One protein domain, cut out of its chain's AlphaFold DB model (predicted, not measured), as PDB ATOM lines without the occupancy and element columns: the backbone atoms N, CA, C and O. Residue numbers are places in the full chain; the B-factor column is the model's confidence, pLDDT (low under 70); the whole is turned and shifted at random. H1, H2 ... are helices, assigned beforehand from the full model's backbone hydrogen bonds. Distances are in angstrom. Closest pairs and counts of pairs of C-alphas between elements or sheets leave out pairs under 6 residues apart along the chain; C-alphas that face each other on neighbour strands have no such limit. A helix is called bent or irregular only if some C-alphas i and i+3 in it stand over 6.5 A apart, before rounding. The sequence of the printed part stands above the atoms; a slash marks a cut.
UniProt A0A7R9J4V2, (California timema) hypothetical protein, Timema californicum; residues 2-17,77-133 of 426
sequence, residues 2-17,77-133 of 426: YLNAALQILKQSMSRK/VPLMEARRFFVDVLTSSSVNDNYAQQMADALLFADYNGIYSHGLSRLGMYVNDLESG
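This is residues 2 to 17 and 77 to 133 of the 426 residues of the protein "(California timema) hypothetical protein" of Timema californicum (UniProt A0A7R9J4V2). Three helices, H2, H3 and H4, make a loosely closed up-and-down bundle, each running against the one before it. H1 packs on H4 alone, away from H2 and H3. The printed part has 73 residues with four named helices, in the order H1, H2, H3, H4, and no named strand; its class is all helix. It is compact, with a radius of gyration of the C-alphas of 11.5 A and spans of 30 by 28 by 17 A.

Find C-alpha 3 at (107.603, 82.954, 87.069); from there H1 runs to residue 13, over 15.2 A. Beyond the cut, H2 holds residues 79 to 92, 19.8 A long. H3, residues 97 to 112, is the longest helix at 21.8 A. H4, residues 120 to 131, runs 17.6 A to C-alpha 131 at (111.065, 78.866, 110.093); it is irregular, with C-alphas 121 and 124 standing 7.0 A apart.

Look first at the hairpin of H2 and H3, which touch at a steep tilt of 41 degrees, opposite ways; their closest C-alphas, Phe 86 and Ala 104, are 5.0 A apart. In the hairpin of H3 and H4, residues 107 to 111 of H3 touch residues 120 to 123 of H4, at a shallow tilt of 28 degrees, opposite ways; the closest C-alphas are Leu 107 and Leu 120, 6.2 A. H2 and H4 are close but not clearly touching, the closest C-alphas being Leu 90 and Val 127, 7.2 A. H1 touches residues 120 to 125 of H4, the same way at a shallow tilt of 25 degrees; the closest C-alphas are Ala 6 and Ser 121, 4.8 A. H1 is apart from H2 and H3. Helix packing is only just mostly aligned, with 2 of 3 touching pairs at a shallow tilt. Every O i to N i+4 pair is within hydrogen-bond range in H1, H2 and H3, and 6 of 8 in H4.

The C-alphas farthest apart, Lys 17 and Asn 113, are 32.7 A apart. Residues 18 to 76 are not printed; C-alphas 17 and 77 are 26.7 A apart across this cut, which lies between H1 and H2. The link from H2 to H3 is tight, and that from H3 to H4 is short. Look for pLDDT under 70 in residues 2 to 17, 110, 112 to 115 and 117.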
ATOM      1  N   TYR A   2     111.270  84.499  84.881       47.12
ATOM      2  CA  TYR A   2     110.466  83.305  84.568       47.12
ATOM      3  C   TYR A   2     109.664  82.774  85.764       47.12
ATOM      4  O   TYR A   2     110.146  81.969  86.561       47.12
ATOM      5  N   LEU A   3     108.403  83.195  85.869       44.19
ATOM      6  CA  LEU A   3     107.603  82.954  87.069       44.19
ATOM      7  C   LEU A   3     107.116  81.499  87.246       44.19
ATOM      8  O   LEU A   3     107.026  81.029  88.376       44.19
ATOM      9  N   ASN A   4     106.789  80.770  86.168       43.81
ATOM     10  CA  ASN A   4     106.052  79.496  86.283       43.81
ATOM     11  C   ASN A   4     106.876  78.363  86.923       43.81
ATOM     12  O   ASN A   4     106.373  77.687  87.820       43.81
ATOM     13  N   ALA A   5     108.138  78.173  86.518       40.06
ATOM     14  CA  ALA A   5     109.006  77.141  87.094       40.06
ATOM     15  C   ALA A   5     109.352  77.448  88.562       40.06
ATOM     16  O   ALA A   5     109.214  76.586  89.429       40.06
ATOM     17  N   ALA A   6     109.709  78.700  88.863       43.28
ATOM     18  CA  ALA A   6     110.012  79.135  90.223       43.28
ATOM     19  C   ALA A   6     108.786  79.028  91.155       43.28
ATOM     20  O   ALA A   6     108.914  78.533  92.273       43.28
ATOM     21  N   LEU A   7     107.580  79.384  90.685       49.38
ATOM     22  CA  LEU A   7     106.333  79.180  91.433       49.38
ATOM     23  C   LEU A   7     105.988  77.701  91.643       49.38
ATOM     24  O   LEU A   7     105.400  77.375  92.671       49.38
ATOM     25  N   GLN A   8     106.305  76.804  90.703       44.19
ATOM     26  CA  GLN A   8     106.119  75.364  90.920       44.19
ATOM     27  C   GLN A   8     107.072  74.838  91.999       44.19
ATOM     28  O   GLN A   8     106.613  74.129  92.892       44.19
ATOM     29  N   ILE A   9     108.345  75.247  91.977       41.97
ATOM     30  CA  ILE A   9     109.330  74.894  93.012       41.97
ATOM     31  C   ILE A   9     108.884  75.432  94.384       41.97
ATOM     32  O   ILE A   9     108.791  74.659  95.333       41.97
ATOM     33  N   LEU A  10     108.485  76.706  94.480       46.22
ATOM     34  CA  LEU A  10     107.948  77.319  95.709       46.22
ATOM     35  C   LEU A  10     106.690  76.610  96.244       46.22
ATOM     36  O   LEU A  10     106.552  76.410  97.451       46.22
ATOM     37  N   LYS A  11     105.774  76.195  95.360       49.16
ATOM     38  CA  LYS A  11     104.569  75.427  95.732       49.16
ATOM     39  C   LYS A  11     104.873  73.996  96.185       49.16
ATOM     40  O   LYS A  11     104.039  73.406  96.866       49.16
ATOM     41  N   GLN A  12     106.016  73.435  95.791       43.31
ATOM     42  CA  GLN A  12     106.487  72.124  96.243       43.31
ATOM     43  C   GLN A  12     107.325  72.222  97.527       43.31
ATOM     44  O   GLN A  12     107.279  71.302  98.340       43.31
ATOM     45  N   SER A  13     108.063  73.321  97.734       38.28
ATOM     46  CA  SER A  13     108.936  73.512  98.900       38.28
ATOM     47  C   SER A  13     108.212  74.015 100.151       38.28
ATOM     48  O   SER A  13     108.696  73.775 101.256       38.28
ATOM     49  N   MET A  14     107.081  74.717 100.000       44.94
ATOM     50  CA  MET A  14     106.294  75.210 101.133       44.94
ATOM     51  C   MET A  14     105.207  74.221 101.564       44.94
ATOM     52  O   MET A  14     104.341  73.811 100.788       44.94
ATOM     53  N   SER A  15     105.219  73.888 102.854       43.75
ATOM     54  CA  SER A  15     104.166  73.111 103.510       43.75
ATOM     55  C   SER A  15     102.804  73.805 103.390       43.75
ATOM     56  O   SER A  15     102.697  75.013 103.587       43.75
ATOM     57  N   ARG A  16     101.721  73.031 103.204       45.19
ATOM     58  CA  ARG A  16     100.322  73.531 103.225       45.19
ATOM     59  C   ARG A  16      99.908  74.219 104.543       45.19
ATOM     60  O   ARG A  16      98.769  74.659 104.653       45.19
ATOM     61  N   LYS A  17     100.788  74.254 105.550       39.38
ATOM     62  CA  LYS A  17     100.568  74.889 106.853       39.38
ATOM     63  C   LYS A  17     101.182  76.293 106.989       39.38
ATOM     64  O   LYS A  17     100.910  76.922 108.007       39.38
ATOM     65  N   VAL A  77     107.184  89.779  85.051       84.00
ATOM     66  CA  VAL A  77     106.808  90.591  86.221       84.00
ATOM     67  C   VAL A  77     107.754  91.800  86.291       84.00
ATOM     68  O   VAL A  77     108.947  91.613  86.029       84.00
ATOM     69  N   PRO A  78     107.273  93.018  86.618       86.81
ATOM     70  CA  PRO A  78     108.129  94.189  86.821       86.81
ATOM     71  C   PRO A  78     109.144  93.988  87.958       86.81
ATOM     72  O   PRO A  78     108.812  93.394  88.982       86.81
ATOM     73  N   LEU A  79     110.353  94.545  87.820       79.50
ATOM     74  CA  LEU A  79     111.421  94.403  88.826       79.50
ATOM     75  C   LEU A  79     111.002  94.906  90.213       79.50
ATOM     76  O   LEU A  79     111.211  94.207  91.198       79.50
ATOM     77  N   MET A  80     110.341  96.066  90.288       83.62
ATOM     78  CA  MET A  80     109.856  96.631  91.557       83.62
ATOM     79  C   MET A  80     108.816  95.740  92.247       83.62
ATOM     80  O   MET A  80     108.814  95.628  93.470       83.62
ATOM     81  N   GLU A  81     107.964  95.064  91.473       89.38
ATOM     82  CA  GLU A  81     106.947  94.150  92.005       89.38
ATOM     83  C   GLU A  81     107.573  92.836  92.495       89.38
ATOM     84  O   GLU A  81     107.213  92.338  93.561       89.38
ATOM     85  N   ALA A  82     108.570  92.310  91.773       86.62
ATOM     86  CA  ALA A  82     109.365  91.176  92.236       86.62
ATOM     87  C   ALA A  82     110.150  91.521  93.518       86.62
ATOM     88  O   ALA A  82     110.128  90.744  94.472       86.62
ATOM     89  N   ARG A  83     110.765  92.713  93.584       86.31
ATOM     90  CA  ARG A  83     111.451  93.221  94.782       86.31
ATOM     91  C   ARG A  83     110.511  93.310  95.980       86.31
ATOM     92  O   ARG A  83     110.824  92.766  97.034       86.31
ATOM     93  N   ARG A  84     109.358  93.971  95.811       93.56
ATOM     94  CA  ARG A  84     108.323  94.095  96.847       93.56
ATOM     95  C   ARG A  84     107.918  92.718  97.364       93.56
ATOM     96  O   ARG A  84     107.928  92.499  98.566       93.56
ATOM     97  N   PHE A  85     107.631  91.776  96.464       93.94
ATOM     98  CA  PHE A  85     107.274  90.410  96.842       93.94
ATOM     99  C   PHE A  85     108.369  89.712  97.667       93.94
ATOM    100  O   PHE A  85     108.047  89.066  98.663       93.94
ATOM    101  N   PHE A  86     109.648  89.855  97.301       90.44
ATOM    102  CA  PHE A  86     110.753  89.311  98.096       90.44
ATOM    103  C   PHE A  86     110.817  89.920  99.501       90.44
ATOM    104  O   PHE A  86     110.883  89.168 100.473       90.44
ATOM    105  N   VAL A  87     110.775  91.253  99.613       91.75
ATOM    106  CA  VAL A  87     110.818  91.958 100.906       91.75
ATOM    107  C   VAL A  87     109.632  91.549 101.779       91.75
ATOM    108  O   VAL A  87     109.839  91.116 102.909       91.75
ATOM    109  N   ASP A  88     108.410  91.586 101.240       95.12
ATOM    110  CA  ASP A  88     107.191  91.241 101.977       95.12
ATOM    111  C   ASP A  88     107.229  89.803 102.514       95.12
ATOM    112  O   ASP A  88     106.821  89.562 103.651       95.12
ATOM    113  N   VAL A  89     107.733  88.839 101.731       95.25
ATOM    114  CA  VAL A  89     107.891  87.445 102.183       95.25
ATOM    115  C   VAL A  89     108.945  87.338 103.285       95.25
ATOM    116  O   VAL A  89     108.689  86.686 104.293       95.25
ATOM    117  N   LEU A  90     110.100  87.987 103.130       93.81
ATOM    118  CA  LEU A  90     111.202  87.910 104.095       93.81
ATOM    119  C   LEU A  90     110.856  88.592 105.429       93.81
ATOM    120  O   LEU A  90     111.026  87.974 106.479       93.81
ATOM    121  N   THR A  91     110.285  89.800 105.408       95.31
ATOM    122  CA  THR A  91     109.773  90.468 106.619       95.31
ATOM    123  C   THR A  91     108.637  89.654 107.260       95.31
ATOM    124  O   THR A  91     108.600  89.506 108.481       95.31
ATOM    125  N   SER A  92     107.751  89.022 106.469       94.69
ATOM    126  CA  SER A  92     106.728  88.094 107.000       94.69
ATOM    127  C   SER A  92     107.318  86.833 107.648       94.69
ATOM    128  O   SER A  92     106.665  86.221 108.491       94.69
ATOM    129  N   SER A  93     108.544  86.452 107.282       93.00
ATOM    130  CA  SER A  93     109.336  85.380 107.904       93.00
ATOM    131  C   SER A  93     110.272  85.893 109.012       93.00
ATOM    132  O   SER A  93     111.279  85.256 109.318       93.00
ATOM    133  N   SER A  94     109.928  87.022 109.642       91.75
ATOM    134  CA  SER A  94     110.625  87.607 110.800       91.75
ATOM    135  C   SER A  94     112.067  88.064 110.535       91.75
ATOM    136  O   SER A  94     112.859  88.149 111.474       91.75
ATOM    137  N   VAL A  95     112.425  88.370 109.284       94.12
ATOM    138  CA  VAL A  95     113.707  89.008 108.944       94.12
ATOM    139  C   VAL A  95     113.626  90.511 109.224       94.12
ATOM    140  O   VAL A  95     112.621  91.145 108.913       94.12
ATOM    141  N   ASN A  96     114.695  91.097 109.769       93.50
ATOM    142  CA  ASN A  96     114.823  92.548 109.928       93.50
ATOM    143  C   ASN A  96     114.641  93.277 108.581       93.50
ATOM    144  O   ASN A  96     115.254  92.877 107.597       93.50
ATOM    145  N   ASP A  97     113.896  94.385 108.525       92.25
ATOM    146  CA  ASP A  97     113.564  95.060 107.255       92.25
ATOM    147  C   ASP A  97     114.786  95.426 106.390       92.25
ATOM    148  O   ASP A  97     114.782  95.222 105.175       92.25
ATOM    149  N   ASN A  98     115.877  95.911 106.992       88.31
ATOM    150  CA  ASN A  98     117.109  96.232 106.259       88.31
ATOM    151  C   ASN A  98     117.833  94.969 105.748       88.31
ATOM    152  O   ASN A  98     118.545  95.011 104.743       88.31
ATOM    153  N   TYR A  99     117.664  93.832 106.422       90.12
ATOM    154  CA  TYR A  99     118.209  92.541 105.997       90.12
ATOM    155  C   TYR A  99     117.326  91.897 104.919       90.12
ATOM    156  O   TYR A  99     117.849  91.397 103.924       90.12
ATOM    157  N   ALA A 100     116.001  92.007 105.053       89.25
ATOM    158  CA  ALA A 100     115.019  91.591 104.058       89.25
ATOM    159  C   ALA A 100     115.246  92.315 102.725       89.25
ATOM    160  O   ALA A 100     115.258  91.670 101.679       89.25
ATOM    161  N   GLN A 101     115.531  93.624 102.752       86.25
ATOM    162  CA  GLN A 101     115.922  94.380 101.558       86.25
ATOM    163  C   GLN A 101     117.216  93.864 100.913       86.25
ATOM    164  O   GLN A 101     117.235  93.627  99.709       86.25
ATOM    165  N   GLN A 102     118.280  93.630 101.687       82.38
ATOM    166  CA  GLN A 102     119.548  93.116 101.143       82.38
ATOM    167  C   GLN A 102     119.399  91.721 100.515       82.38
ATOM    168  O   GLN A 102     119.941  91.458  99.443       82.38
ATOM    169  N   MET A 103     118.648  90.831 101.165       85.19
ATOM    170  CA  MET A 103     118.342  89.499 100.641       85.19
ATOM    171  C   MET A 103     117.454  89.569  99.388       85.19
ATOM    172  O   MET A 103     117.713  88.859  98.419       85.19
ATOM    173  N   ALA A 104     116.441  90.443  99.377       85.62
ATOM    174  CA  ALA A 104     115.582  90.682  98.219       85.62
ATOM    175  C   ALA A 104     116.367  91.201  97.009       85.62
ATOM    176  O   ALA A 104     116.175  90.702  95.901       85.62
ATOM    177  N   ASP A 105     117.283  92.149  97.222       79.50
ATOM    178  CA  ASP A 105     118.144  92.695  96.172       79.50
ATOM    179  C   ASP A 105     119.060  91.613  95.590       79.50
ATOM    180  O   ASP A 105     119.195  91.511  94.372       79.50
ATOM    181  N   ALA A 106     119.621  90.742  96.434       75.50
ATOM    182  CA  ALA A 106     120.466  89.643  95.981       75.50
ATOM    183  C   ALA A 106     119.709  88.577  95.167       75.50
ATOM    184  O   ALA A 106     120.231  88.108  94.152       75.50
ATOM    185  N   LEU A 107     118.485  88.226  95.580       79.12
ATOM    186  CA  LEU A 107     117.600  87.305  94.856       79.12
ATOM    187  C   LEU A 107     117.138  87.901  93.516       79.12
ATOM    188  O   LEU A 107     117.169  87.225  92.486       79.12
ATOM    189  N   LEU A 108     116.747  89.179  93.515       78.81
ATOM    190  CA  LEU A 108     116.312  89.895  92.318       78.81
ATOM    191  C   LEU A 108     117.452  90.058  91.310       78.81
ATOM    192  O   LEU A 108     117.251  89.821  90.119       78.81
ATOM    193  N   PHE A 109     118.651  90.414  91.777       70.38
ATOM    194  CA  PHE A 109     119.840  90.519  90.935       70.38
ATOM    195  C   PHE A 109     120.179  89.175  90.276       70.38
ATOM    196  O   PHE A 109     120.566  89.140  89.103       70.38
ATOM    197  N   ALA A 110     119.985  88.062  90.995       68.69
ATOM    198  CA  ALA A 110     120.200  86.731  90.446       68.69
ATOM    199  C   ALA A 110     119.248  86.417  89.276       68.69
ATOM    200  O   ALA A 110     119.717  86.007  88.209       68.69
ATOM    201  N   ASP A 111     117.948  86.682  89.445       73.56
ATOM    202  CA  ASP A 111     116.921  86.485  88.414       73.56
ATOM    203  C   ASP A 111     117.043  87.458  87.230       73.56
ATOM    204  O   ASP A 111     116.844  87.056  86.083       73.56
ATOM    205  N   TYR A 112     117.370  88.731  87.485       66.88
ATOM    206  CA  TYR A 112     117.543  89.756  86.449       66.88
ATOM    207  C   TYR A 112     118.675  89.393  85.480       66.88
ATOM    208  O   TYR A 112     118.503  89.459  84.266       66.88
ATOM    209  N   ASN A 113     119.794  88.900  86.015       62.97
ATOM    210  CA  ASN A 113     120.945  88.441  85.237       62.97
ATOM    211  C   ASN A 113     120.814  86.979  84.752       62.97
ATOM    212  O   ASN A 113     121.817  86.334  84.450       62.97
ATOM    213  N   GLY A 114     119.603  86.414  84.721       69.56
ATOM    214  CA  GLY A 114     119.335  85.105  84.120       69.56
ATOM    215  C   GLY A 114     119.807  83.874  84.905       69.56
ATOM    216  O   GLY A 114     119.732  82.765  84.375       69.56
ATOM    217  N   ILE A 115     120.264  84.023  86.155       67.56
ATOM    218  CA  ILE A 115     120.718  82.905  87.002       67.56
ATOM    219  C   ILE A 115     119.601  82.511  87.979       67.56
ATOM    220  O   ILE A 115     119.689  82.660  89.199       67.56
ATOM    221  N   TYR A 116     118.528  81.968  87.405       75.81
ATOM    222  CA  TYR A 116     117.295  81.611  88.116       75.81
ATOM    223  C   TYR A 116     117.484  80.569  89.223       75.81
ATOM    224  O   TYR A 116     116.680  80.514  90.147       75.81
ATOM    225  N   SER A 117     118.555  79.765  89.171       67.12
ATOM    226  CA  SER A 117     118.907  78.780  90.203       67.12
ATOM    227  C   SER A 117     119.331  79.396  91.542       67.12
ATOM    228  O   SER A 117     119.486  78.651  92.515       67.12
ATOM    229  N   HIS A 118     119.527  80.719  91.589       73.12
ATOM    230  CA  HIS A 118     119.963  81.485  92.761       73.12
ATOM    231  C   HIS A 118     119.058  82.691  93.087       73.12
ATOM    232  O   HIS A 118     119.306  83.371  94.079       73.12
ATOM    233  N   GLY A 119     118.006  82.934  92.292       76.81
ATOM    234  CA  GLY A 119     116.976  83.951  92.536       76.81
ATOM    235  C   GLY A 119     115.712  83.369  93.176       76.81
ATOM    236  O   GLY A 119     115.795  82.608  94.144       76.81
ATOM    237  N   LEU A 120     114.526  83.677  92.637       85.50
ATOM    238  CA  LEU A 120     113.218  83.295  93.197       85.50
ATOM    239  C   LEU A 120     113.083  81.801  93.524       85.50
ATOM    240  O   LEU A 120     112.376  81.454  94.472       85.50
ATOM    241  N   SER A 121     113.787  80.911  92.813       81.69
ATOM    242  CA  SER A 121     113.777  79.471  93.110       81.69
ATOM    243  C   SER A 121     114.302  79.122  94.511       81.69
ATOM    244  O   SER A 121     114.045  78.018  94.990       81.69
ATOM    245  N   ARG A 122     115.058  80.019  95.161       82.25
ATOM    246  CA  ARG A 122     115.645  79.816  96.494       82.25
ATOM    247  C   ARG A 122     114.901  80.517  97.627       82.25
ATOM    248  O   ARG A 122     115.131  80.165  98.780       82.25
ATOM    249  N   LEU A 123     113.946  81.404  97.337       88.50
ATOM    250  CA  LEU A 123     113.158  82.098  98.369       88.50
ATOM    251  C   LEU A 123     112.500  81.115  99.357       88.50
ATOM    252  O   LEU A 123     112.556  81.318 100.565       88.50
ATOM    253  N   GLY A 124     111.948  80.007  98.852       86.62
ATOM    254  CA  GLY A 124     111.345  78.964  99.689       86.62
ATOM    255  C   GLY A 124     112.346  78.201 100.568       86.62
ATOM    256  O   GLY A 124     111.946  77.647 101.585       86.62
ATOM    257  N   MET A 125     113.637  78.179 100.214       83.25
ATOM    258  CA  MET A 125     114.684  77.631 101.083       83.25
ATOM    259  C   MET A 125     115.004  78.600 102.221       83.25
ATOM    260  O   MET A 125     114.995  78.169 103.366       83.25
ATOM    261  N   TYR A 126     115.180  79.897 101.934       87.25
ATOM    262  CA  TYR A 126     115.393  80.902 102.983       87.25
ATOM    263  C   TYR A 126     114.244  80.942 103.995       87.25
ATOM    264  O   TYR A 126     114.504  80.955 105.193       87.25
ATOM    265  N   VAL A 127     112.988  80.893 103.535       90.94
ATOM    266  CA  VAL A 127     111.814  80.782 104.418       90.94
ATOM    267  C   VAL A 127     111.910  79.541 105.312       90.94
ATOM    268  O   VAL A 127     111.731  79.653 106.520       90.94
ATOM    269  N   ASN A 128     112.241  78.370 104.758       88.31
ATOM    270  CA  ASN A 128     112.355  77.138 105.542       88.31
ATOM    271  C   ASN A 128     113.540  77.168 106.534       88.31
ATOM    272  O   ASN A 128     113.415  76.643 107.641       88.31
ATOM    273  N   ASP A 129     114.680  77.768 106.175       88.56
ATOM    274  CA  ASP A 129     115.829  77.920 107.080       88.56
ATOM    275  C   ASP A 129     115.513  78.905 108.230       88.56
ATOM    276  O   ASP A 129     115.914  78.654 109.365       88.56
ATOM    277  N   LEU A 130     114.724  79.959 107.974       90.75
ATOM    278  CA  LEU A 130     114.191  80.873 109.000       90.75
ATOM    279  C   LEU A 130     113.170  80.176 109.915       90.75
ATOM    280  O   LEU A 130     113.335  80.164 111.133       90.75
ATOM    281  N   GLU A 131     112.134  79.551 109.342       90.31
ATOM    282  CA  GLU A 131     111.065  78.866 110.093       90.31
ATOM    283  C   GLU A 131     111.597  77.715 110.965       90.31
ATOM    284  O   GLU A 131     111.006  77.392 111.996       90.31
ATOM    285  N   SER A 132     112.712  77.090 110.569       89.12
ATOM    286  CA  SER A 132     113.347  75.997 111.316       89.12
ATOM    287  C   SER A 132     114.455  76.431 112.282       89.12
ATOM    288  O   SER A 132     114.999  75.581 112.987       89.12
ATOM    289  N   GLY A 133     114.800  77.724 112.331       89.56
ATOM    290  CA  GLY A 133     115.904  78.244 113.146       89.56
ATOM    291  C   GLY A 133     117.303  77.854 112.647       89.56
ATOM    292  O   GLY A 133     118.285  78.048 113.363       89.56
TER     293      GLY A 133